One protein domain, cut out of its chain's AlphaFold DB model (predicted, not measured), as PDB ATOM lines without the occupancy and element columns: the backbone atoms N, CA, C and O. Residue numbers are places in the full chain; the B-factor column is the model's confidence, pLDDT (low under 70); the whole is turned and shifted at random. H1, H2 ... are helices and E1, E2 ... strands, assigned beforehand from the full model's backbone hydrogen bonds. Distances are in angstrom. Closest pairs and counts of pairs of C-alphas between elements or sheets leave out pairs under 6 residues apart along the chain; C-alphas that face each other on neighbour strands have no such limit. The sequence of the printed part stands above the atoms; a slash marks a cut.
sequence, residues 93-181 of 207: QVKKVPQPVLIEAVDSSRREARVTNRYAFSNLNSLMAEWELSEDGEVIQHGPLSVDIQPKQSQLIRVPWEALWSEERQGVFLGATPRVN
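This is residues 93 to 181 of the 207 residues of the protein "Beta-galactosidase" of Acidobacteria bacterium (UniProt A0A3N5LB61). A twisted three-stranded sheet, E1, E2 and E5, and a separate strand hairpin, E3 and E4, both run roughly along the long axis of an elongated model, with a gap between them; the last stretch makes a wide turn round residues 163 to 170 and comes back through the gap between E1 and E3. A very short helix, H1, lies off to one side, before E1. The printed part has 89 residues with one named helix and five named strands, in the order H1 E1 E2 E3 E4 E5; the sheets, ordered E1 E2 E5 and E3 E4, are antiparallel. The class is mostly strand, though the named elements hold 39 residues, under half. The whole is compact, with a radius of gyration of the C-alphas of 13.5 A and spans of 41 by 26 by 23 A.

H1, residues 93 to 96, is not on the three-stranded sheet and is too short for any O i to N i+4 pair; its one O i to N i+3 pair is within hydrogen-bond range. E1, residues 101 to 107, and E2, residues 112 to 117, form a hairpin at 159 degrees, with N 104 and O 114 2.9 A apart, within hydrogen-bond range. E3, residues 127 to 135, is apart from E1 and E2. E4, residues 138 to 145, forms a hairpin with E3 at 156 degrees; N 133 and O 141 are within hydrogen-bond range at 2.8 A. E4 bends by 53 degrees at residue 141. E5, residues 154 to 158, is the antiparallel neighbour of E2 at 148 degrees, with N 157 and O 113 within hydrogen-bond range at 2.8 A. E1 and E5 are edge strands, and E2 is the inner one. This sheet is only just strongly twisted, its C-alphas lying up to 4.1 A off the best plane. E5 is apart from E3 and E4. Residues 179 to 180 pair antiparallel with residues 127 to 128 of E3.

H1 begins at C-alpha 93, (32.779, 21.284, -56.092). E1 is 18.6 A long, E2 16.2 A and E4 19.7 A; E3, the longest strand, measures 25.9 A from C-alpha 127 at (36.279, 42.630, -53.808). E5 ends at C-alpha 158, (38.964, 40.323, -36.609).

The C-alphas farthest apart are those of Phe 121 and Glu 168, 41.3 A. The printed part has no cut, and no link between named elements is long. Residues 159 to 181 hold no named element. The mean pLDDT of the printed part is 74.9; residues 108 to 110 and 162 to 181 are under 70.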
ATOM      1  N   GLN A  93      31.464  21.636 -56.632       86.00
ATOM      2  CA  GLN A  93      32.779  21.284 -56.092       86.00
ATOM      3  C   GLN A  93      33.899  21.946 -56.897       86.00
ATOM      4  O   GLN A  93      34.796  22.566 -56.322       86.00
ATOM      5  N   VAL A  94      33.798  21.917 -58.229       87.19
ATOM      6  CA  VAL A  94      34.746  22.600 -59.125       87.19
ATOM      7  C   VAL A  94      34.753  24.112 -58.893       87.19
ATOM      8  O   VAL A  94      35.805  24.736 -58.982       87.19
ATOM      9  N   LYS A  95      33.615  24.718 -58.536       85.88
ATOM     10  CA  LYS A  95      33.550  26.132 -58.140       85.88
ATOM     11  C   LYS A  95      34.209  26.382 -56.777       85.88
ATOM     12  O   LYS A  95      34.827  27.428 -56.587       85.88
ATOM     13  N   LYS A  96      34.075  25.450 -55.827       83.00
ATOM     14  CA  LYS A  96      34.542  25.621 -54.443       83.00
ATOM     15  C   LYS A  96      36.047  25.407 -54.276       83.00
ATOM     16  O   LYS A  96      36.701  26.225 -53.636       83.00
ATOM     17  N   VAL A  97      36.610  24.337 -54.836       82.81
ATOM     18  CA  VAL A  97      38.008  23.919 -54.598       82.81
ATOM     19  C   VAL A  97      39.051  24.992 -54.986       82.81
ATOM     20  O   VAL A  97      39.884  25.358 -54.143       82.81
ATOM     21  N   PRO A  98      39.021  25.568 -56.204       80.06
ATOM     22  CA  PRO A  98      40.027  26.526 -56.653       80.06
ATOM     23  C   PRO A  98      39.734  27.968 -56.212       80.06
ATOM     24  O   PRO A  98      40.376  28.886 -56.717       80.06
ATOM     25  N   GLN A  99      38.776  28.202 -55.299       84.31
ATOM     26  CA  GLN A  99      38.368  29.556 -54.904       84.31
ATOM     27  C   GLN A  99      39.589  30.426 -54.522       84.31
ATOM     28  O   GLN A  99      40.409  30.025 -53.701       84.31
ATOM     29  N   PRO A 100      39.764  31.631 -55.073       81.94
ATOM     30  CA  PRO A 100      41.008  32.382 -54.897       81.94
ATOM     31  C   PRO A 100      41.187  32.965 -53.485       81.94
ATOM     32  O   PRO A 100      42.275  33.425 -53.152       81.94
ATOM     33  N   VAL A 101      40.157  32.915 -52.639       84.75
ATOM     34  CA  VAL A 101      40.209  33.355 -51.241       84.75
ATOM     35  C   VAL A 101      40.011  32.144 -50.337       84.75
ATOM     36  O   VAL A 101      39.027  31.417 -50.471       84.75
ATOM     37  N   LEU A 102      40.962  31.906 -49.437       83.88
ATOM     38  CA  LEU A 102      40.859  30.891 -48.390       83.88
ATOM     39  C   LEU A 102      40.634  31.598 -47.051       83.88
ATOM     40  O   LEU A 102      41.322  32.570 -46.757       83.88
ATOM     41  N   ILE A 103      39.668  31.121 -46.270       84.31
ATOM     42  CA  ILE A 103      39.344  31.653 -44.947       84.31
ATOM     43  C   ILE A 103      39.389  30.485 -43.971       84.31
ATOM     44  O   ILE A 103      38.734  29.469 -44.196       84.31
ATOM     45  N   GLU A 104      40.170  30.641 -42.913       83.06
ATOM     46  CA  GLU A 104      40.373  29.638 -41.873       83.06
ATOM     47  C   GLU A 104      40.031  30.268 -40.522       83.06
ATOM     48  O   GLU A 104      40.521  31.351 -40.196       83.06
ATOM     49  N   ALA A 105      39.185  29.610 -39.732       80.00
ATOM     50  CA  ALA A 105      38.938  30.030 -38.359       80.00
ATOM     51  C   ALA A 105      40.189  29.730 -37.524       80.00
ATOM     52  O   ALA A 105      40.650  28.589 -37.496       80.00
ATOM     53  N   VAL A 106      40.756  30.753 -36.882       78.62
ATOM     54  CA  VAL A 106      41.911  30.586 -35.986       78.62
ATOM     55  C   VAL A 106      41.422  30.456 -34.554       78.62
ATOM     56  O   VAL A 106      41.794  29.514 -33.864       78.62
ATOM     57  N   ASP A 107      40.565  31.385 -34.130       73.62
ATOM     58  CA  ASP A 107      39.992  31.398 -32.789       73.62
ATOM     59  C   ASP A 107      38.611  32.070 -32.818       73.62
ATOM     60  O   ASP A 107      38.480  33.273 -33.075       73.62
ATOM     61  N   SER A 108      37.566  31.281 -32.562       69.44
ATOM     62  CA  SER A 108      36.180  31.752 -32.510       69.44
ATOM     63  C   SER A 108      35.921  32.674 -31.317       69.44
ATOM     64  O   SER A 108      35.196  33.659 -31.463       69.44
ATOM     65  N   SER A 109      36.568  32.432 -30.171       68.94
ATOM     66  CA  SER A 109      36.424  33.247 -28.957       68.94
ATOM     67  C   SER A 109      37.016  34.647 -29.143       68.94
ATOM     68  O   SER A 109      36.441  35.655 -28.722       68.94
ATOM     69  N   ARG A 110      38.135  34.732 -29.872       69.44
ATOM     70  CA  ARG A 110      38.815  35.995 -30.199       69.44
ATOM     71  C   ARG A 110      38.284  36.667 -31.461       69.44
ATOM     72  O   ARG A 110      38.662  37.807 -31.744       69.44
ATOM     73  N   ARG A 111      37.353  36.015 -32.170       78.31
ATOM     74  CA  ARG A 111      36.745  36.496 -33.424       78.31
ATOM     75  C   ARG A 111      37.778  36.633 -34.545       78.31
ATOM     76  O   ARG A 111      37.675  37.538 -35.370       78.31
ATOM     77  N   GLU A 112      38.789  35.768 -34.541       81.06
ATOM     78  CA  GLU A 112      39.947  35.830 -35.429       81.06
ATOM     79  C   GLU A 112      39.847  34.775 -36.537       81.06
ATOM     80  O   GLU A 112      39.771  33.567 -36.290       81.06
ATOM     81  N   ALA A 113      39.903  35.243 -37.784       83.00
ATOM     82  CA  ALA A 113      39.987  34.404 -38.970       83.00
ATOM     83  C   ALA A 113      41.232  34.763 -39.785       83.00
ATOM     84  O   ALA A 113      41.558  35.934 -39.980       83.00
ATOM     85  N   ARG A 114      41.935  33.750 -40.285       84.25
ATOM     86  CA  ARG A 114      43.040  33.918 -41.225       84.25
ATOM     87  C   ARG A 114      42.471  33.924 -42.632       84.25
ATOM     88  O   ARG A 114      41.889  32.940 -43.078       84.25
ATOM     89  N   VAL A 115      42.662  35.030 -43.336       87.44
ATOM     90  CA  VAL A 115      42.274  35.175 -44.738       87.44
ATOM     91  C   VAL A 115      43.534  35.131 -45.591       87.44
ATOM     92  O   VAL A 115      44.475  35.887 -45.362       87.44
ATOM     93  N   THR A 116      43.556  34.240 -46.576       85.19
ATOM     94  CA  THR A 116      44.683  34.034 -47.488       85.19
ATOM     95  C   THR A 116      44.272  34.376 -48.912       85.19
ATOM     96  O   THR A 116      43.351  33.779 -49.480       85.19
ATOM     97  N   ASN A 117      44.994  35.323 -49.509       90.50
ATOM     98  CA  ASN A 117      44.837  35.712 -50.899       90.50
ATOM     99  C   ASN A 117      45.643  34.766 -51.805       90.50
ATOM    100  O   ASN A 117      46.872  34.811 -51.840       90.50
ATOM    101  N   ARG A 118      44.957  33.923 -52.588       87.88
ATOM    102  CA  ARG A 118      45.587  33.012 -53.559       87.88
ATOM    103  C   ARG A 118      45.724  33.611 -54.964       87.88
ATOM    104  O   ARG A 118      46.349  32.961 -55.812       87.88
ATOM    105  N   TYR A 119      45.219  34.823 -55.223       87.12
ATOM    106  CA  TYR A 119      45.446  35.520 -56.494       87.12
ATOM    107  C   TYR A 119      46.942  35.732 -56.751       87.12
ATOM    108  O   TYR A 119      47.749  35.852 -55.831       87.12
ATOM    109  N   ALA A 120      47.313  35.760 -58.031       86.50
ATOM    110  CA  ALA A 120      48.689  36.012 -58.451       86.50
ATOM    111  C   ALA A 120      49.041  37.506 -58.481       86.50
ATOM    112  O   ALA A 120      50.153  37.863 -58.115       86.50
ATOM    113  N   PHE A 121      48.093  38.367 -58.871       88.44
ATOM    114  CA  PHE A 121      48.364  39.790 -59.133       88.44
ATOM    115  C   PHE A 121      47.325  40.749 -58.534       88.44
ATOM    116  O   PHE A 121      47.548  41.954 -58.514       88.44
ATOM    117  N   SER A 122      46.190  40.237 -58.050       86.50
ATOM    118  CA  SER A 122      45.065  41.055 -57.581       86.50
ATOM    119  C   SER A 122      45.001  41.109 -56.057       86.50
ATOM    120  O   SER A 122      45.081  40.076 -55.388       86.50
ATOM    121  N   ASN A 123      44.830  42.310 -55.511       87.56
ATOM    122  CA  ASN A 123      44.551  42.517 -54.092       87.56
ATOM    123  C   ASN A 123      43.064  42.231 -53.795       87.56
ATOM    124  O   ASN A 123      42.195  42.469 -54.641       87.56
ATOM    125  N   LEU A 124      42.769  41.718 -52.598       85.25
ATOM    126  CA  LEU A 124      41.401  41.479 -52.131       85.25
ATOM    127  C   LEU A 124      40.574  42.754 -51.919       85.25
ATOM    128  O   LEU A 124      39.354  42.655 -51.941       85.25
ATOM    129  N   ASN A 125      41.192  43.933 -51.811       84.06
ATOM    130  CA  ASN A 125      40.480  45.216 -51.706       84.06
ATOM    131  C   ASN A 125      39.604  45.552 -52.931       84.06
ATOM    132  O   ASN A 125      38.729  46.414 -52.869       84.06
ATOM    133  N   SER A 126      39.820  44.853 -54.049       78.69
ATOM    134  CA  SER A 126      38.997  44.946 -55.257       78.69
ATOM    135  C   SER A 126      37.647  44.224 -55.136       78.69
ATOM    136  O   SER A 126      36.765  44.424 -55.979       78.69
ATOM    137  N   LEU A 127      37.485  43.391 -54.104       78.69
ATOM    138  CA  LEU A 127      36.279  42.630 -53.808       78.69
ATOM    139  C   LEU A 127      35.504  43.292 -52.669       78.69
ATOM    140  O   LEU A 127      36.081  43.696 -51.663       78.69
ATOM    141  N   MET A 128      34.179  43.324 -52.782       75.44
ATOM    142  CA  MET A 128      33.327  43.575 -51.621       75.44
ATOM    143  C   MET A 128      33.312  42.315 -50.758       75.44
ATOM    144  O   MET A 128      32.758  41.298 -51.166       75.44
ATOM    145  N   ALA A 129      33.951  42.349 -49.595       79.12
ATOM    146  CA  ALA A 129      33.807  41.288 -48.611       79.12
ATOM    147  C   ALA A 129      32.696  41.655 -47.623       79.12
ATOM    148  O   ALA A 129      32.560  42.804 -47.202       79.12
ATOM    149  N   GLU A 130      31.899  40.660 -47.267       80.19
ATOM    150  CA  GLU A 130      30.809  40.754 -46.304       80.19
ATOM    151  C   GLU A 130      30.995  39.612 -45.304       80.19
ATOM    152  O   GLU A 130      31.664  38.614 -45.588       80.19
ATOM    153  N   TRP A 131      30.458  39.781 -44.107       81.19
ATOM    154  CA  TRP A 131      30.400  38.735 -43.101       81.19
ATOM    155  C   TRP A 131      28.951  38.542 -42.681       81.19
ATOM    156  O   TRP A 131      28.162  39.488 -42.682       81.19
ATOM    157  N   GLU A 132      28.621  37.308 -42.329       78.75
ATOM    158  CA  GLU A 132      27.312  36.910 -41.842       78.75
ATOM    159  C   GLU A 132      27.521  36.001 -40.634       78.75
ATOM    160  O   GLU A 132      28.404  35.141 -40.615       78.75
ATOM    161  N   LEU A 133      26.731  36.232 -39.601       74.94
ATOM    162  CA  LEU A 133      26.627  35.375 -38.445       74.94
ATOM    163  C   LEU A 133      25.241  34.758 -38.447       74.94
ATOM    164  O   LEU A 133      24.250  35.491 -38.424       74.94
ATOM    165  N   SER A 134      25.189  33.433 -38.393       73.81
ATOM    166  CA  SER A 134      23.945  32.697 -38.249       73.81
ATOM    167  C   SER A 134      23.983  31.718 -37.079       73.81
ATOM    168  O   SER A 134      25.029  31.169 -36.738       73.81
ATOM    169  N   GLU A 135      22.825  31.520 -36.458       72.00
ATOM    170  CA  GLU A 135      22.561  30.505 -35.435       72.00
ATOM    171  C   GLU A 135      21.360  29.694 -35.916       72.00
ATOM    172  O   GLU A 135      20.370  30.266 -36.362       72.00
ATOM    173  N   ASP A 136      21.479  28.365 -35.931       71.62
ATOM    174  CA  ASP A 136      20.425  27.453 -36.402       71.62
ATOM    175  C   ASP A 136      19.830  27.806 -37.790       71.62
ATOM    176  O   ASP A 136      18.688  27.486 -38.112       71.62
ATOM    177  N   GLY A 137      20.642  28.428 -38.655       72.62
ATOM    178  CA  GLY A 137      20.252  28.839 -40.008       72.62
ATOM    179  C   GLY A 137      19.589  30.218 -40.102       72.62
ATOM    180  O   GLY A 137      19.308  30.665 -41.214       72.62
ATOM    181  N   GLU A 138      19.389  30.915 -38.984       73.19
ATOM    182  CA  GLU A 138      18.892  32.290 -38.951       73.19
ATOM    183  C   GLU A 138      20.043  33.291 -38.854       73.19
ATOM    184  O   GLU A 138      20.938  33.152 -38.024       73.19
ATOM    185  N   VAL A 139      20.028  34.318 -39.707       79.56
ATOM    186  CA  VAL A 139      21.045  35.377 -39.710       79.56
ATOM    187  C   VAL A 139      20.792  36.342 -38.554       79.56
ATOM    188  O   VAL A 139      19.807  37.076 -38.565       79.56
ATOM    189  N   ILE A 140      21.704  36.375 -37.583       79.94
ATOM    190  CA  ILE A 140      21.632  37.267 -36.417       79.94
ATOM    191  C   ILE A 140      22.289  38.614 -36.732       79.94
ATOM    192  O   ILE A 140      21.781  39.667 -36.351       79.94
ATOM    193  N   GLN A 141      23.439  38.599 -37.413       77.81
ATOM    194  CA  GLN A 141      24.181  39.812 -37.755       77.81
ATOM    195  C   GLN A 141      24.864  39.670 -39.107       77.81
ATOM    196  O   GLN A 141      25.270  38.581 -39.505       77.81
ATOM    197  N   HIS A 142      25.033  40.785 -39.802       82.69
ATOM    198  CA  HIS A 142      25.782  40.842 -41.046       82.69
ATOM    199  C   HIS A 142      26.403  42.228 -41.217       82.69
ATOM    200  O   HIS A 142      25.935  43.215 -40.646       82.69
ATOM    201  N   GLY A 143      27.439  42.334 -42.040       79.19
ATOM    202  CA  GLY A 143      28.046  43.627 -42.322       79.19
ATOM    203  C   GLY A 143      29.167  43.570 -43.351       79.19
ATOM    204  O   GLY A 143      29.608  42.490 -43.745       79.19
ATOM    205  N   PRO A 144      29.653  44.738 -43.800       80.00
ATOM    206  CA  PRO A 144      30.819  44.803 -44.667       80.00
ATOM    207  C   PRO A 144      32.088  44.415 -43.896       80.00
ATOM    208  O   PRO A 144      32.239  44.722 -42.711       80.00
ATOM    209  N   LEU A 145      33.028  43.774 -44.587       80.31
ATOM    210  CA  LEU A 145      34.355  43.444 -44.081       80.31
ATOM    211  C   LEU A 145      35.409  44.118 -44.962       80.31
ATOM    212  O   LEU A 145      35.523  43.824 -46.149       80.31
ATOM    213  N   SER A 146      36.204  45.019 -44.388       80.56
ATOM    214  CA  SER A 146      37.320  45.621 -45.120       80.56
ATOM    215  C   SER A 146      38.494  44.644 -45.165       80.56
ATOM    216  O   SER A 146      39.006  44.243 -44.120       80.56
ATOM    217  N   VAL A 147      38.934  44.282 -46.370       82.94
ATOM    218  CA  VAL A 147      40.071  43.381 -46.596       82.94
ATOM    219  C   VAL A 147      41.082  44.054 -47.523       82.94
ATOM    220  O   VAL A 147      40.741  44.450 -48.631       82.94
ATOM    221  N   ASP A 148      42.330  44.189 -47.078       89.44
ATOM    222  CA  ASP A 148      43.430  44.735 -47.885       89.44
ATOM    223  C   ASP A 148      44.625  43.782 -47.824       89.44
ATOM    224  O   ASP A 148      45.576  43.971 -47.071       89.44
ATOM    225  N   ILE A 149      44.523  42.689 -48.583       89.00
ATOM    226  CA  ILE A 149      45.514  41.610 -48.584       89.00
ATOM    227  C   ILE A 149      46.156  41.537 -49.960       89.00
ATOM    228  O   ILE A 149      45.507  41.195 -50.958       89.00
ATOM    229  N   GLN A 150      47.457  41.810 -49.995       92.50
ATOM    230  CA  GLN A 150      48.265  41.733 -51.208       92.50
ATOM    231  C   GLN A 150      48.271  40.309 -51.803       92.50
ATOM    232  O   GLN A 150      48.017  39.331 -51.091       92.50
ATOM    233  N   PRO A 151      48.542  40.160 -53.112       90.81
ATOM    234  CA  PRO A 151      48.612  38.851 -53.755       90.81
ATOM    235  C   PRO A 151      49.555  37.894 -53.019       90.81
ATOM    236  O   PRO A 151      50.637  38.291 -52.585       90.81
ATOM    237  N   LYS A 152      49.152  36.624 -52.892       92.19
ATOM    238  CA  LYS A 152      49.914  35.563 -52.205       92.19
ATOM    239  C   LYS A 152      50.198  35.806 -50.715       92.19
ATOM    240  O   LYS A 152      51.013  35.085 -50.146       92.19
ATOM    241  N   GLN A 153      49.540  36.775 -50.082       93.75
ATOM    242  CA  GLN A 153      49.689  37.052 -48.652       93.75
ATOM    243  C   GLN A 153      48.521  36.502 -47.830       93.75
ATOM    244  O   GLN A 153      47.431  36.237 -48.346       93.75
ATOM    245  N   SER A 154      48.760  36.375 -46.527       91.31
ATOM    246  CA  SER A 154      47.751  36.019 -45.533       91.31
ATOM    247  C   SER A 154      47.702  37.076 -44.441       91.31
ATOM    248  O   SER A 154      48.740  37.580 -44.018       91.31
ATOM    249  N   GLN A 155      46.505  37.368 -43.942       90.38
ATOM    250  CA  GLN A 155      46.302  38.302 -42.843       90.38
ATOM    251  C   GLN A 155      45.298  37.742 -41.841       90.38
ATOM    252  O   GLN A 155      44.339  37.062 -42.207       90.38
ATOM    253  N   LEU A 156      45.535  38.034 -40.564       89.19
ATOM    254  CA  LEU A 156      44.573  37.776 -39.504       89.19
ATOM    255  C   LEU A 156      43.581  38.938 -39.450       89.19
ATOM    256  O   LEU A 156      43.984  40.093 -39.304       89.19
ATOM    257  N   ILE A 157      42.296  38.631 -39.588       85.50
ATOM    258  CA  ILE A 157      41.216  39.611 -39.577       85.50
ATOM    259  C   ILE A 157      40.305  39.313 -38.398       85.50
ATOM    260  O   ILE A 157      39.910  38.169 -38.167       85.50
ATOM    261  N   ARG A 158      39.970  40.372 -37.660       85.06
ATOM    262  CA  ARG A 158      38.964  40.323 -36.609       85.06
ATOM    263  C   ARG A 158      37.604  40.668 -37.200       85.06
ATOM    264  O   ARG A 158      37.439  41.744 -37.771       85.06
ATOM    265  N   VAL A 159      36.639  39.771 -37.055       82.81
ATOM    266  CA  VAL A 159      35.274  39.995 -37.548       82.81
ATOM    267  C   VAL A 159      34.551  40.939 -36.570       82.81
ATOM    268  O   VAL A 159      34.624  40.709 -35.357       82.81
ATOM    269  N   PRO A 160      33.885  42.011 -37.039       81.38
ATOM    270  CA  PRO A 160      33.304  43.046 -36.181       81.38
ATOM    271  C   PRO A 160      31.846  42.741 -35.812       81.38
ATOM    272  O   PRO A 160      30.945  43.513 -36.114       81.38
ATOM    273  N   TRP A 161      31.618  41.608 -35.162       78.25
ATOM    274  CA  TRP A 161      30.303  41.223 -34.652       78.25
ATOM    275  C   TRP A 161      30.215  41.470 -33.153       78.25
ATOM    276  O   TRP A 161      31.212  41.343 -32.427       78.25
ATOM    277  N   GLU A 162      29.028  41.839 -32.689       69.62
ATOM    278  CA  GLU A 162      28.755  42.085 -31.279       69.62
ATOM    279  C   GLU A 162      28.360  40.777 -30.590       69.62
ATOM    280  O   GLU A 162      27.545  40.010 -31.096       69.62
ATOM    281  N   ALA A 163      28.963  40.490 -29.433       60.69
ATOM    282  CA  ALA A 163      28.653  39.284 -28.674       60.69
ATOM    283  C   ALA A 163      27.347  39.483 -27.899       60.69
ATOM    284  O   ALA A 163      27.356  39.884 -26.741       60.69
ATOM    285  N   LEU A 164      26.232  39.197 -28.558       53.19
ATOM    286  CA  LEU A 164      24.942  38.944 -27.926       53.19
ATOM    287  C   LEU A 164      24.507  37.546 -28.373       53.19
ATOM    288  O   LEU A 164      23.659  37.423 -29.249       53.19
ATOM    289  N   TRP A 165      25.172  36.495 -27.889       55.56
ATOM    290  CA  TRP A 165      24.930  35.136 -28.388       55.56
ATOM    291  C   TRP A 165      25.348  34.036 -27.401       55.56
ATOM    292  O   TRP A 165      26.204  34.259 -26.541       55.56
ATOM    293  N   SER A 166      24.690  32.876 -27.521       47.47
ATOM    294  CA  SER A 166      24.828  31.691 -26.666       47.47
ATOM    295  C   SER A 166      25.983  30.791 -27.131       47.47
ATOM    296  O   SER A 166      26.219  30.610 -28.323       47.47
ATOM    297  N   GLU A 167      26.730  30.213 -26.191       54.41
ATOM    298  CA  GLU A 167      27.991  29.500 -26.460       54.41
ATOM    299  C   GLU A 167      27.796  28.052 -26.967       54.41
ATOM    300  O   GLU A 167      28.753  27.381 -27.343       54.41
ATOM    301  N   GLU A 168      26.555  27.559 -27.010       49.72
ATOM    302  CA  GLU A 168      26.270  26.116 -27.025       49.72
ATOM    303  C   GLU A 168      25.950  25.521 -28.417       49.72
ATOM    304  O   GLU A 168      25.917  24.298 -28.563       49.72
ATOM    305  N   ARG A 169      25.740  26.339 -29.466       47.06
ATOM    306  CA  ARG A 169      25.307  25.870 -30.809       47.06
ATOM    307  C   ARG A 169      25.938  26.635 -31.988       47.06
ATOM    308  O   ARG A 169      25.248  27.268 -32.778       47.06
ATOM    309  N   GLN A 170      27.266  26.606 -32.122       49.75
ATOM    310  CA  GLN A 170      27.975  27.544 -33.012       49.75
ATOM    311  C   GLN A 170      28.334  27.003 -34.408       49.75
ATOM    312  O   GLN A 170      29.010  25.982 -34.547       49.75
ATOM    313  N   GLY A 171      28.001  27.788 -35.441       44.78
ATOM    314  CA  GLY A 171      28.596  27.730 -36.779       44.78
ATOM    315  C   GLY A 171      28.738  29.139 -37.366       44.78
ATOM    316  O   GLY A 171      27.746  29.769 -37.699       44.78
ATOM    317  N   VAL A 172      29.965  29.656 -37.496       45.69
ATOM    318  CA  VAL A 172      30.211  30.988 -38.086       45.69
ATOM    319  C   VAL A 172      30.546  30.839 -39.569       45.69
ATOM    320  O   VAL A 172      31.570  30.251 -39.923       45.69
ATOM    321  N   PHE A 173      29.705  31.395 -40.442       47.41
ATOM    322  CA  PHE A 173      29.884  31.332 -41.891       47.41
ATOM    323  C   PHE A 173      30.486  32.628 -42.434       47.41
ATOM    324  O   PHE A 173      29.803  33.611 -42.696       47.41
ATOM    325  N   LEU A 174      31.794  32.621 -42.683       45.75
ATOM    326  CA  LEU A 174      32.447  33.727 -43.381       45.75
ATOM    327  C   LEU A 174      32.300  33.551 -44.894       45.75
ATOM    328  O   LEU A 174      33.025  32.783 -45.532       45.75
ATOM    329  N   GLY A 175      31.331  34.266 -45.464       43.69
ATOM    330  CA  GLY A 175      31.063  34.300 -46.896       43.69
ATOM    331  C   GLY A 175      31.627  35.554 -47.557       43.69
ATOM    332  O   GLY A 175      30.973  36.585 -47.592       43.69
ATOM    333  N   ALA A 176      32.805  35.468 -48.176       44.78
ATOM    334  CA  ALA A 176      33.239  36.521 -49.089       44.78
ATOM    335  C   ALA A 176      32.496  36.361 -50.426       44.78
ATOM    336  O   ALA A 176      32.800  35.450 -51.199       44.78
ATOM    337  N   THR A 177      31.526  37.234 -50.708       45.78
ATOM    338  CA  THR A 177      30.878  37.282 -52.025       45.78
ATOM    339  C   THR A 177      31.656  38.240 -52.920       45.78
ATOM    340  O   THR A 177      31.493  39.443 -52.765       45.78
ATOM    341  N   PRO A 178      32.477  37.775 -53.880       43.62
ATOM    342  CA  PRO A 178      33.233  38.678 -54.736       43.62
ATOM    343  C   PRO A 178      32.271  39.508 -55.595       43.62
ATOM    344  O   PRO A 178      31.800  39.059 -56.639       43.62
ATOM    345  N   ARG A 179      31.979  40.737 -55.168       46.66
ATOM    346  CA  ARG A 179      31.431  41.773 -56.044       46.66
ATOM    347  C   ARG A 179      32.590  42.669 -56.441       46.66
ATOM    348  O   ARG A 179      33.246  43.256 -55.588       46.66
ATOM    349  N   VAL A 180      32.894  42.688 -57.733       50.09
ATOM    350  CA  VAL A 180      33.966  43.516 -58.284       50.09
ATOM    351  C   VAL A 180      33.497  44.967 -58.298       50.09
ATOM    352  O   VAL A 180      32.441  45.268 -58.858       50.09
ATOM    353  N   ASN A 181      34.288  45.865 -57.716       41.88
ATOM    354  CA  ASN A 181      34.075  47.307 -57.828       41.88
ATOM    355  C   ASN A 181      34.412  47.775 -59.257       41.88
ATOM    356  O   ASN A 181      35.555  48.101 -59.565       41.88
TER     357      ASN A 181